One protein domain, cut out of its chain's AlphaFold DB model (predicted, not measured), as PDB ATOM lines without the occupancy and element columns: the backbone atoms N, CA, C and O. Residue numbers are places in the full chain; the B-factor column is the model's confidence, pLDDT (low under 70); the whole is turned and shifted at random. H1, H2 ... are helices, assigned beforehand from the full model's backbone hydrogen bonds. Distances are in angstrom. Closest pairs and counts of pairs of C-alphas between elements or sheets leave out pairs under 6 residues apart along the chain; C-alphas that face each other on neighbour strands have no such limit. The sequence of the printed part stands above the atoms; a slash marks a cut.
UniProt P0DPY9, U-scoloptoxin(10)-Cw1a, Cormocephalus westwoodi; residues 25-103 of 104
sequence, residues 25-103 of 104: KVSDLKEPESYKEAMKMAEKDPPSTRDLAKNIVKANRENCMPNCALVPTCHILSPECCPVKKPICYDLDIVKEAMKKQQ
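What this domain is: This is residues 25 to 103 of the 104 residues of the protein "U-scoloptoxin(10)-Cw1a" of Cormocephalus westwoodi (UniProt P0DPY9). A hairpin of two helices, H1 and H2, makes one end of an elongated body, with the short helix H3 packed across its open end; H4 and H5 form a small corner at the other end of the long axis, H5 near H2. The printed part has 79 residues with five named helices, in the order H1 to H5, and no named strand: the class is all helix. It is compact, with a radius of gyration of the C-alphas of 13.0 A, and spans 43 by 23 by 22 A.

How they stand to each other: H2, residues 50 to 64, is the longest helix. H1, residues 33 to 43, touches it, the closest C-alphas being those of Ala 42 and Ala 53, 5.2 A apart. The two run opposite ways at a shallow tilt of 29 degrees, a helical hairpin. H3, residues 74 to 77, touches both: the closest C-alphas are those of Arg 61 and Leu 77 for H2, 5.2 A apart, and those of Tyr 35 and Leu 77 for H1, 4.9 A apart. H5, residues 93 to 102, and H2 are near each other, with 5 pairs of C-alphas within 10 A. H4, residues 87 to 91, is close to H5 but not clearly touching, the C-alphas of Tyr 90 and Lys 96 being closest at 6.3 A. H4 is apart from H1, H2 and H3. Every O i to N i+4 pair is within hydrogen-bond range in H1, H2 and H5; H4 has 0 of 1, but 2 of 2 O i to N i+3 pairs, and H3 is too short for an O i to N i+4 pair.

Where its parts are: H2 measures 21.0 A from C-alpha 50 at (9.152, 41.496, 20.224) to C-alpha 64. H1 measures 15.1 A and begins with C-alpha 33 at (-2.948, 37.294, 35.040). H5 measures 14.4 A and ends with C-alpha 102 at (16.567, 54.449, 51.870).

The domain as a whole: The C-alphas farthest apart, those of Pro 47 and Gln 103, are 43.5 A apart. The printed part has no cut. The link from H4 to H5 is tight, with 1 residue; the other three links are short. The mean pLDDT of the printed part is 94.0, and no printed residue is under 70.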
ATOM      1  N   LYS A  25      13.171  35.669  44.885       89.74
ATOM      2  CA  LYS A  25      13.275  36.454  43.655       89.74
ATOM      3  C   LYS A  25      11.897  36.704  43.061       89.74
ATOM      4  O   LYS A  25      10.938  35.977  43.300       89.74
ATOM      5  N   VAL A  26      11.825  37.709  42.194       91.86
ATOM      6  CA  VAL A  26      10.608  38.039  41.435       91.86
ATOM      7  C   VAL A  26      10.118  36.858  40.597       91.86
ATOM      8  O   VAL A  26       8.915  36.630  40.503       91.86
ATOM      9  N   SER A  27      11.052  36.094  40.023       90.20
ATOM     10  CA  SER A  27      10.775  34.891  39.231       90.20
ATOM     11  C   SER A  27      10.141  33.756  40.030       90.20
ATOM     12  O   SER A  27       9.537  32.871  39.435       90.20
ATOM     13  N   ASP A  28      10.291  33.766  41.356       89.33
ATOM     14  CA  ASP A  28       9.764  32.717  42.230       89.33
ATOM     15  C   ASP A  28       8.298  32.991  42.599       89.33
ATOM     16  O   ASP A  28       7.591  32.117  43.104       89.33
ATOM     17  N   LEU A  29       7.818  34.211  42.337       90.59
ATOM     18  CA  LEU A  29       6.432  34.585  42.547       90.59
ATOM     19  C   LEU A  29       5.553  34.087  41.407       90.59
ATOM     20  O   LEU A  29       5.893  34.194  40.229       90.59
ATOM     21  N   LYS A  30       4.349  33.633  41.763       92.86
ATOM     22  CA  LYS A  30       3.314  33.333  40.777       92.86
ATOM     23  C   LYS A  30       3.010  34.586  39.958       92.86
ATOM     24  O   LYS A  30       2.634  35.618  40.508       92.86
ATOM     25  N   GLU A  31       3.112  34.459  38.642       94.38
ATOM     26  CA  GLU A  31       2.775  35.542  37.726       94.38
ATOM     27  C   GLU A  31       1.268  35.856  37.780       94.38
ATOM     28  O   GLU A  31       0.443  34.949  37.592       94.38
ATOM     29  N   PRO A  32       0.882  37.121  38.021       95.21
ATOM     30  CA  PRO A  32      -0.506  37.550  37.987       95.21
ATOM     31  C   PRO A  32      -1.026  37.554  36.547       95.21
ATOM     32  O   PRO A  32      -0.274  37.775  35.598       95.21
ATOM     33  N   GLU A  33      -2.331  37.343  36.375       96.89
ATOM     34  CA  GLU A  33      -2.948  37.294  35.040       96.89
ATOM     35  C   GLU A  33      -2.731  38.589  34.249       96.89
ATOM     36  O   GLU A  33      -2.403  38.540  33.067       96.89
ATOM     37  N   SER A  34      -2.771  39.739  34.919       96.20
ATOM     38  CA  SER A  34      -2.483  41.046  34.321       96.20
ATOM     39  C   SER A  34      -1.070  41.153  33.726       96.20
ATOM     40  O   SER A  34      -0.879  41.761  32.672       96.20
ATOM     41  N   TYR A  35      -0.066  40.526  34.350       96.61
ATOM     42  CA  TYR A  35       1.284  40.452  33.787       96.61
ATOM     43  C   TYR A  35       1.327  39.537  32.559       96.61
ATOM     44  O   TYR A  35       1.926  39.891  31.544       96.61
ATOM     45  N   LYS A  36       0.651  38.384  32.613       96.98
ATOM     46  CA  LYS A  36       0.567  37.466  31.467       96.98
ATOM     47  C   LYS A  36      -0.122  38.120  30.273       96.98
ATOM     48  O   LYS A  36       0.287  37.900  29.137       96.98
ATOM     49  N   GLU A  37      -1.144  38.935  30.507       96.89
ATOM     50  CA  GLU A  37      -1.794  39.728  29.462       96.89
ATOM     51  C   GLU A  37      -0.836  40.747  28.839       96.89
ATOM     52  O   GLU A  37      -0.745  40.810  27.614       96.89
ATOM     53  N   ALA A  38      -0.054  41.471  29.646       95.65
ATOM     54  CA  ALA A  38       0.974  42.381  29.138       95.65
ATOM     55  C   ALA A  38       2.037  41.645  28.299       95.65
ATOM     56  O   ALA A  38       2.417  42.113  27.226       95.65
ATOM     57  N   MET A  39       2.457  40.452  28.731       96.39
ATOM     58  CA  MET A  39       3.372  39.599  27.964       96.39
ATOM     59  C   MET A  39       2.761  39.138  26.634       96.39
ATOM     60  O   MET A  39       3.433  39.191  25.606       96.39
ATOM     61  N   LYS A  40       1.477  38.757  26.614       96.78
ATOM     62  CA  LYS A  40       0.750  38.419  25.376       96.78
ATOM     63  C   LYS A  40       0.621  39.613  24.430       96.78
ATOM     64  O   LYS A  40       0.600  39.423  23.218       96.78
ATOM     65  N   MET A  41       0.501  40.834  24.951       94.68
ATOM     66  CA  MET A  41       0.519  42.038  24.113       94.68
ATOM     67  C   MET A  41       1.902  42.244  23.496       94.68
ATOM     68  O   MET A  41       1.990  42.396  22.283       94.68
ATOM     69  N   ALA A  42       2.971  42.126  24.290       94.91
ATOM     70  CA  ALA A  42       4.344  42.195  23.791       94.91
ATOM     71  C   ALA A  42       4.659  41.107  22.742       94.91
ATOM     72  O   ALA A  42       5.472  41.317  21.851       94.91
ATOM     73  N   GLU A  43       4.000  39.944  22.792       95.25
ATOM     74  CA  GLU A  43       4.139  38.889  21.774       95.25
ATOM     75  C   GLU A  43       3.583  39.257  20.401       95.25
ATOM     76  O   GLU A  43       4.039  38.711  19.392       95.25
ATOM     77  N   LYS A  44       2.617  40.174  20.356       96.04
ATOM     78  CA  LYS A  44       2.003  40.637  19.108       96.04
ATOM     79  C   LYS A  44       2.853  41.679  18.386       96.04
ATOM     80  O   LYS A  44       2.558  41.973  17.229       96.04
ATOM     81  N   ASP A  45       3.903  42.192  19.026       94.74
ATOM     82  CA  ASP A  45       4.814  43.134  18.391       94.74
ATOM     83  C   ASP A  45       5.566  42.500  17.204       94.74
ATOM     84  O   ASP A  45       5.752  41.267  17.146       94.74
ATOM     85  N   PRO A  46       6.015  43.338  16.246       96.04
ATOM     86  CA  PRO A  46       6.818  42.898  15.117       96.04
ATOM     87  C   PRO A  46       8.007  42.033  15.559       96.04
ATOM     88  O   PRO A  46       8.619  42.316  16.593       96.04
ATOM     89  N   PRO A  47       8.400  41.006  14.778       95.20
ATOM     90  CA  PRO A  47       9.521  40.136  15.137       95.20
ATOM     91  C   PRO A  47      10.819  40.886  15.474       95.20
ATOM     92  O   PRO A  47      11.574  40.429  16.323       95.20
ATOM     93  N   SER A  48      11.055  42.050  14.861       95.86
ATOM     94  CA  SER A  48      12.226  42.896  15.120       95.86
ATOM     95  C   SER A  48      12.237  43.572  16.498       95.86
ATOM     96  O   SER A  48      13.305  43.980  16.946       95.86
ATOM     97  N   THR A  49      11.091  43.705  17.176       95.56
ATOM     98  CA  THR A  49      10.968  44.412  18.468       95.56
ATOM     99  C   THR A  49      10.358  43.568  19.584       95.56
ATOM    100  O   THR A  49      10.378  43.982  20.740       95.56
ATOM    101  N   ARG A  50       9.849  42.374  19.274       96.09
ATOM    102  CA  ARG A  50       9.152  41.496  20.224       96.09
ATOM    103  C   ARG A  50       9.955  41.196  21.490       96.09
ATOM    104  O   ARG A  50       9.427  41.305  22.595       96.09
ATOM    105  N   ASP A  51      11.226  40.831  21.347       96.28
ATOM    106  CA  ASP A  51      12.067  40.501  22.504       96.28
ATOM    107  C   ASP A  51      12.345  41.733  23.365       96.28
ATOM    108  O   ASP A  51      12.335  41.652  24.594       96.28
ATOM    109  N   LEU A  52      12.512  42.898  22.733       96.73
ATOM    110  CA  LEU A  52      12.641  44.165  23.444       96.73
ATOM    111  C   LEU A  52      11.371  44.473  24.246       96.73
ATOM    112  O   LEU A  52      11.465  44.786  25.431       96.73
ATOM    113  N   ALA A  53      10.193  44.323  23.640       96.28
ATOM    114  CA  ALA A  53       8.917  44.546  24.312       96.28
ATOM    115  C   ALA A  53       8.739  43.616  25.524       96.28
ATOM    116  O   ALA A  53       8.432  44.079  26.623       96.28
ATOM    117  N   LYS A  54       9.026  42.318  25.365       96.92
ATOM    118  CA  LYS A  54       9.005  41.346  26.473       96.92
ATOM    119  C   LYS A  54       9.970  41.727  27.592       96.92
ATOM    120  O   LYS A  54       9.601  41.689  28.767       96.92
ATOM    121  N   ASN A  55      11.191  42.123  27.239       96.78
ATOM    122  CA  ASN A  55      12.200  42.533  28.210       96.78
ATOM    123  C   ASN A  55      11.780  43.790  28.972       96.78
ATOM    124  O   ASN A  55      12.005  43.858  30.177       96.78
ATOM    125  N   ILE A  56      11.118  44.746  28.313       96.38
ATOM    126  CA  ILE A  56      10.563  45.932  28.975       96.38
ATOM    127  C   ILE A  56       9.484  45.530  29.984       96.38
ATOM    128  O   ILE A  56       9.512  46.005  31.118       96.38
ATOM    129  N   VAL A  57       8.560  44.632  29.624       96.44
ATOM    130  CA  VAL A  57       7.512  44.164  30.550       96.44
ATOM    131  C   VAL A  57       8.134  43.468  31.767       96.44
ATOM    132  O   VAL A  57       7.762  43.774  32.902       96.44
ATOM    133  N   LYS A  58       9.124  42.592  31.552       96.33
ATOM    134  CA  LYS A  58       9.841  41.899  32.632       96.33
ATOM    135  C   LYS A  58      10.612  42.870  33.533       96.33
ATOM    136  O   LYS A  58      10.462  42.820  34.752       96.33
ATOM    137  N   ALA A  59      11.386  43.779  32.942       96.13
ATOM    138  CA  ALA A  59      12.156  44.777  33.677       96.13
ATOM    139  C   ALA A  59      11.243  45.710  34.478       96.13
ATOM    140  O   ALA A  59      11.526  46.011  35.634       96.13
ATOM    141  N   ASN A  60      10.115  46.132  33.903       96.50
ATOM    142  CA  ASN A  60       9.139  46.939  34.622       96.50
ATOM    143  C   ASN A  60       8.531  46.156  35.787       96.50
ATOM    144  O   ASN A  60       8.479  46.698  36.883       96.50
ATOM    145  N   ARG A  61       8.145  44.883  35.613       96.00
ATOM    146  CA  ARG A  61       7.657  44.047  36.728       96.00
ATOM    147  C   ARG A  61       8.660  44.015  37.882       96.00
ATOM    148  O   ARG A  61       8.269  44.297  39.014       96.00
ATOM    149  N   GLU A  62       9.927  43.717  37.597       96.04
ATOM    150  CA  GLU A  62      10.993  43.658  38.604       96.04
ATOM    151  C   GLU A  62      11.213  45.019  39.281       96.04
ATOM    152  O   GLU A  62      11.179  45.114  40.505       96.04
ATOM    153  N   ASN A  63      11.349  46.098  38.507       95.80
ATOM    154  CA  ASN A  63      11.653  47.426  39.042       95.80
ATOM    155  C   ASN A  63      10.453  48.109  39.731       95.80
ATOM    156  O   ASN A  63      10.642  48.946  40.617       95.80
ATOM    157  N   CYS A  64       9.221  47.731  39.382       96.97
ATOM    158  CA  CYS A  64       8.011  48.213  40.046       96.97
ATOM    159  C   CYS A  64       7.900  47.718  41.494       96.97
ATOM    160  O   CYS A  64       7.330  48.409  42.334       96.97
ATOM    161  N   MET A  65       8.442  46.539  41.814       95.14
ATOM    162  CA  MET A  65       8.333  45.955  43.155       95.14
ATOM    163  C   MET A  65       8.958  46.830  44.256       95.14
ATOM    164  O   MET A  65       8.278  47.112  45.248       95.14
ATOM    165  N   PRO A  66      10.202  47.332  44.111       95.34
ATOM    166  CA  PRO A  66      10.738  48.311  45.049       95.34
ATOM    167  C   PRO A  66      10.095  49.696  44.869       95.34
ATOM    168  O   PRO A  66       9.796  50.353  45.872       95.34
ATOM    169  N   ASN A  67       9.818  50.124  43.628       95.06
ATOM    170  CA  ASN A  67       9.317  51.463  43.306       95.06
ATOM    171  C   ASN A  67       8.027  51.447  42.460       95.06
ATOM    172  O   ASN A  67       8.068  51.463  41.230       95.06
ATOM    173  N   CYS A  68       6.871  51.538  43.121       94.91
ATOM    174  CA  CYS A  68       5.570  51.555  42.445       94.91
ATOM    175  C   CYS A  68       5.299  52.807  41.601       94.91
ATOM    176  O   CYS A  68       4.353  52.799  40.819       94.91
ATOM    177  N   ALA A  69       6.094  53.871  41.754       94.35
ATOM    178  CA  ALA A  69       5.954  55.107  40.985       94.35
ATOM    179  C   ALA A  69       6.787  55.108  39.691       94.35
ATOM    180  O   ALA A  69       6.816  56.115  38.991       94.35
ATOM    181  N   LEU A  70       7.477  54.005  39.371       93.92
ATOM    182  CA  LEU A  70       8.367  53.932  38.213       93.92
ATOM    183  C   LEU A  70       7.629  54.139  36.885       93.92
ATOM    184  O   LEU A  70       8.076  54.911  36.042       93.92
ATOM    185  N   VAL A  71       6.507  53.442  36.702       94.19
ATOM    186  CA  VAL A  71       5.622  53.597  35.546       94.19
ATOM    187  C   VAL A  71       4.161  53.561  36.001       94.19
ATOM    188  O   VAL A  71       3.841  52.851  36.959       94.19
ATOM    189  N   PRO A  72       3.235  54.254  35.308       94.23
ATOM    190  CA  PRO A  72       1.820  54.298  35.701       94.23
ATOM    191  C   PRO A  72       1.162  52.915  35.833       94.23
ATOM    192  O   PRO A  72       0.238  52.722  36.622       94.23
ATOM    193  N   THR A  73       1.659  51.926  35.089       94.30
ATOM    194  CA  THR A  73       1.121  50.562  35.025       94.30
ATOM    195  C   THR A  73       1.737  49.599  36.045       94.30
ATOM    196  O   THR A  73       1.428  48.410  36.009       94.30
ATOM    197  N   CYS A  74       2.553  50.063  37.001       96.56
ATOM    198  CA  CYS A  74       3.166  49.179  38.002       96.56
ATOM    199  C   CYS A  74       2.146  48.338  38.790       96.56
ATOM    200  O   CYS A  74       2.404  47.174  39.085       96.56
ATOM    201  N   HIS A  75       0.970  48.892  39.097       96.16
ATOM    202  CA  HIS A  75      -0.115  48.176  39.779       96.16
ATOM    203  C   HIS A  75      -0.707  47.019  38.953       96.16
ATOM    204  O   HIS A  75      -1.260  46.081  39.520       96.16
ATOM    205  N   ILE A  76      -0.569  47.068  37.625       95.32
ATOM    206  CA  ILE A  76      -0.981  46.004  36.700       95.32
ATOM    207  C   ILE A  76       0.109  44.933  36.635       95.32
ATOM    208  O   ILE A  76      -0.188  43.742  36.681       95.32
ATOM    209  N   LEU A  77       1.375  45.344  36.547       96.13
ATOM    210  CA  LEU A  77       2.500  44.421  36.377       96.13
ATOM    211  C   LEU A  77       2.875  43.681  37.664       96.13
ATOM    212  O   LEU A  77       3.296  42.527  37.587       96.13
ATOM    213  N   SER A  78       2.712  44.331  38.820       96.29
ATOM    214  CA  SER A  78       3.133  43.822  40.133       96.29
ATOM    215  C   SER A  78       2.082  44.095  41.235       96.29
ATOM    216  O   SER A  78       2.401  44.762  42.225       96.29
ATOM    217  N   PRO A  79       0.829  43.606  41.112       96.04
ATOM    218  CA  PRO A  79      -0.263  43.770  42.092       96.04
ATOM    219  C   PRO A  79       0.013  43.194  43.497       96.04
ATOM    220  O   PRO A  79      -0.754  43.396  44.445       96.04
ATOM    221  N   GLU A  80       1.074  42.410  43.652       93.34
ATOM    222  CA  GLU A  80       1.614  41.941  44.926       93.34
ATOM    223  C   GLU A  80       2.385  43.029  45.688       93.34
ATOM    224  O   GLU A  80       2.471  42.991  46.914       93.34
ATOM    225  N   CYS A  81       2.914  44.016  44.969       95.17
ATOM    226  CA  CYS A  81       3.731  45.094  45.510       95.17
ATOM    227  C   CYS A  81       3.097  46.476  45.339       95.17
ATOM    228  O   CYS A  81       3.425  47.386  46.098       95.17
ATOM    229  N   CYS A  82       2.216  46.642  44.353       96.00
ATOM    230  CA  CYS A  82       1.685  47.933  43.940       96.00
ATOM    231  C   CYS A  82       0.153  47.903  43.801       96.00
ATOM    232  O   CYS A  82      -0.401  46.890  43.383       96.00
ATOM    233  N   PRO A  83      -0.555  49.006  44.122       94.98
ATOM    234  CA  PRO A  83      -0.014  50.281  44.609       94.98
ATOM    235  C   PRO A  83       0.445  50.229  46.076       94.98
ATOM    236  O   PRO A  83       1.250  51.054  46.494       94.98
ATOM    237  N   VAL A  84      -0.029  49.242  46.837       92.96
ATOM    238  CA  VAL A  84       0.348  49.017  48.237       92.96
ATOM    239  C   VAL A  84       1.117  47.705  48.339       92.96
ATOM    240  O   VAL A  84       0.673  46.677  47.822       92.96
ATOM    241  N   LYS A  85       2.260  47.736  49.028       92.44
ATOM    242  CA  LYS A  85       3.112  46.561  49.227       92.44
ATOM    243  C   LYS A  85       2.422  45.560  50.158       92.44
ATOM    244  O   LYS A  85       2.129  45.882  51.308       92.44
ATOM    245  N   LYS A  86       2.161  44.343  49.669       93.61
ATOM    246  CA  LYS A  86       1.654  43.223  50.486       93.61
ATOM    247  C   LYS A  86       2.816  42.520  51.202       93.61
ATOM    248  O   LYS A  86       3.959  42.701  50.786       93.61
ATOM    249  N   PRO A  87       2.563  41.671  52.220       92.12
ATOM    250  CA  PRO A  87       3.622  40.992  52.975       92.12
ATOM    251  C   PRO A  87       4.668  40.292  52.097       92.12
ATOM    252  O   PRO A  87       5.858  40.532  52.261       92.12
ATOM    253  N   ILE A  88       4.223  39.552  51.075       91.54
ATOM    254  CA  ILE A  88       5.115  38.841  50.145       91.54
ATOM    255  C   ILE A  88       6.083  39.766  49.392       91.54
ATOM    256  O   ILE A  88       7.186  39.361  49.042       91.54
ATOM    257  N   CYS A  89       5.698  41.025  49.168       93.62
ATOM    258  CA  CYS A  89       6.559  42.008  48.529       93.62
ATOM    259  C   CYS A  89       7.782  42.328  49.395       93.62
ATOM    260  O   CYS A  89       8.887  42.466  48.882       93.62
ATOM    261  N   TYR A  90       7.597  42.424  50.713       91.72
ATOM    262  CA  TYR A  90       8.676  42.720  51.655       91.72
ATOM    263  C   TYR A  90       9.660  41.562  51.814       91.72
ATOM    264  O   TYR A  90      10.786  41.780  52.260       91.72
ATOM    265  N   ASP A  91       9.264  40.351  51.427       90.84
ATOM    266  CA  ASP A  91      10.134  39.182  51.450       90.84
ATOM    267  C   ASP A  91      11.089  39.117  50.255       90.84
ATOM    268  O   ASP A  91      12.119  38.445  50.350       90.84
ATOM    269  N   LEU A  92      10.810  39.857  49.178       92.43
ATOM    270  CA  LEU A  92      11.671  39.919  48.000       92.43
ATOM    271  C   LEU A  92      12.997  40.619  48.297       92.43
ATOM    272  O   LEU A  92      13.027  41.723  48.848       92.43
ATOM    273  N   ASP A  93      14.099  40.031  47.835       91.16
ATOM    274  CA  ASP A  93      15.433  40.587  48.084       91.16
ATOM    275  C   ASP A  93      15.607  41.976  47.473       91.16
ATOM    276  O   ASP A  93      16.124  42.873  48.133       91.16
ATOM    277  N   ILE A  94      15.086  42.199  46.264       93.07
ATOM    278  CA  ILE A  94      15.165  43.507  45.597       93.07
ATOM    279  C   ILE A  94      14.440  44.608  46.381       93.07
ATOM    280  O   ILE A  94      14.860  45.765  46.374       93.07
ATOM    281  N   VAL A  95      13.368  44.257  47.100       92.90
ATOM    282  CA  VAL A  95      12.612  45.198  47.933       92.90
ATOM    283  C   VAL A  95      13.362  45.440  49.235       92.90
ATOM    284  O   VAL A  95      13.550  46.593  49.619       92.90
ATOM    285  N   LYS A  96      13.872  44.380  49.876       92.47
ATOM    286  CA  LYS A  96      14.720  44.484  51.074       92.47
ATOM    287  C   LYS A  96      15.949  45.353  50.819       92.47
ATOM    288  O   LYS A  96      16.284  46.199  51.643       92.47
ATOM    289  N   GLU A  97      16.624  45.160  49.692       92.22
ATOM    290  CA  GLU A  97      17.787  45.954  49.300       92.22
ATOM    291  C   GLU A  97      17.423  47.414  49.034       92.22
ATOM    292  O   GLU A  97      18.112  48.310  49.523       92.22
ATOM    293  N   ALA A  98      16.328  47.672  48.315       92.68
ATOM    294  CA  ALA A  98      15.861  49.033  48.071       92.68
ATOM    295  C   ALA A  98      15.496  49.764  49.373       92.68
ATOM    296  O   ALA A  98      15.868  50.922  49.546       92.68
ATOM    297  N   MET A  99      14.833  49.087  50.315       90.05
ATOM    298  CA  MET A  99      14.491  49.664  51.620       90.05
ATOM    299  C   MET A  99      15.732  49.964  52.463       90.05
ATOM    300  O   MET A  99      15.797  51.019  53.084       90.05
ATOM    301  N   LYS A 100      16.748  49.089  52.445       90.62
ATOM    302  CA  LYS A 100      18.027  49.348  53.128       90.62
ATOM    303  C   LYS A 100      18.720  50.600  52.591       90.62
ATOM    304  O   LYS A 100      19.237  51.380  53.378       90.62
ATOM    305  N   LYS A 101      18.700  50.815  51.270       89.29
ATOM    306  CA  LYS A 101      19.290  52.010  50.636       89.29
ATOM    307  C   LYS A 101      18.566  53.315  50.981       89.29
ATOM    308  O   LYS A 101      19.151  54.368  50.803       89.29
ATOM    309  N   GLN A 102      17.314  53.261  51.435       80.23
ATOM    310  CA  GLN A 102      16.567  54.449  51.870       80.23
ATOM    311  C   GLN A 102      16.809  54.808  53.344       80.23
ATOM    312  O   GLN A 102      16.389  55.876  53.780       80.23
ATOM    313  N   GLN A 103      17.436  53.917  54.117       71.67
ATOM    314  CA  GLN A 103      17.705  54.101  55.550       71.67
ATOM    315  C   GLN A 103      19.150  54.520  55.859       71.67
ATOM    316  O   GLN A 103      19.452  54.784  57.022       71.67
TER     317      GLN A 103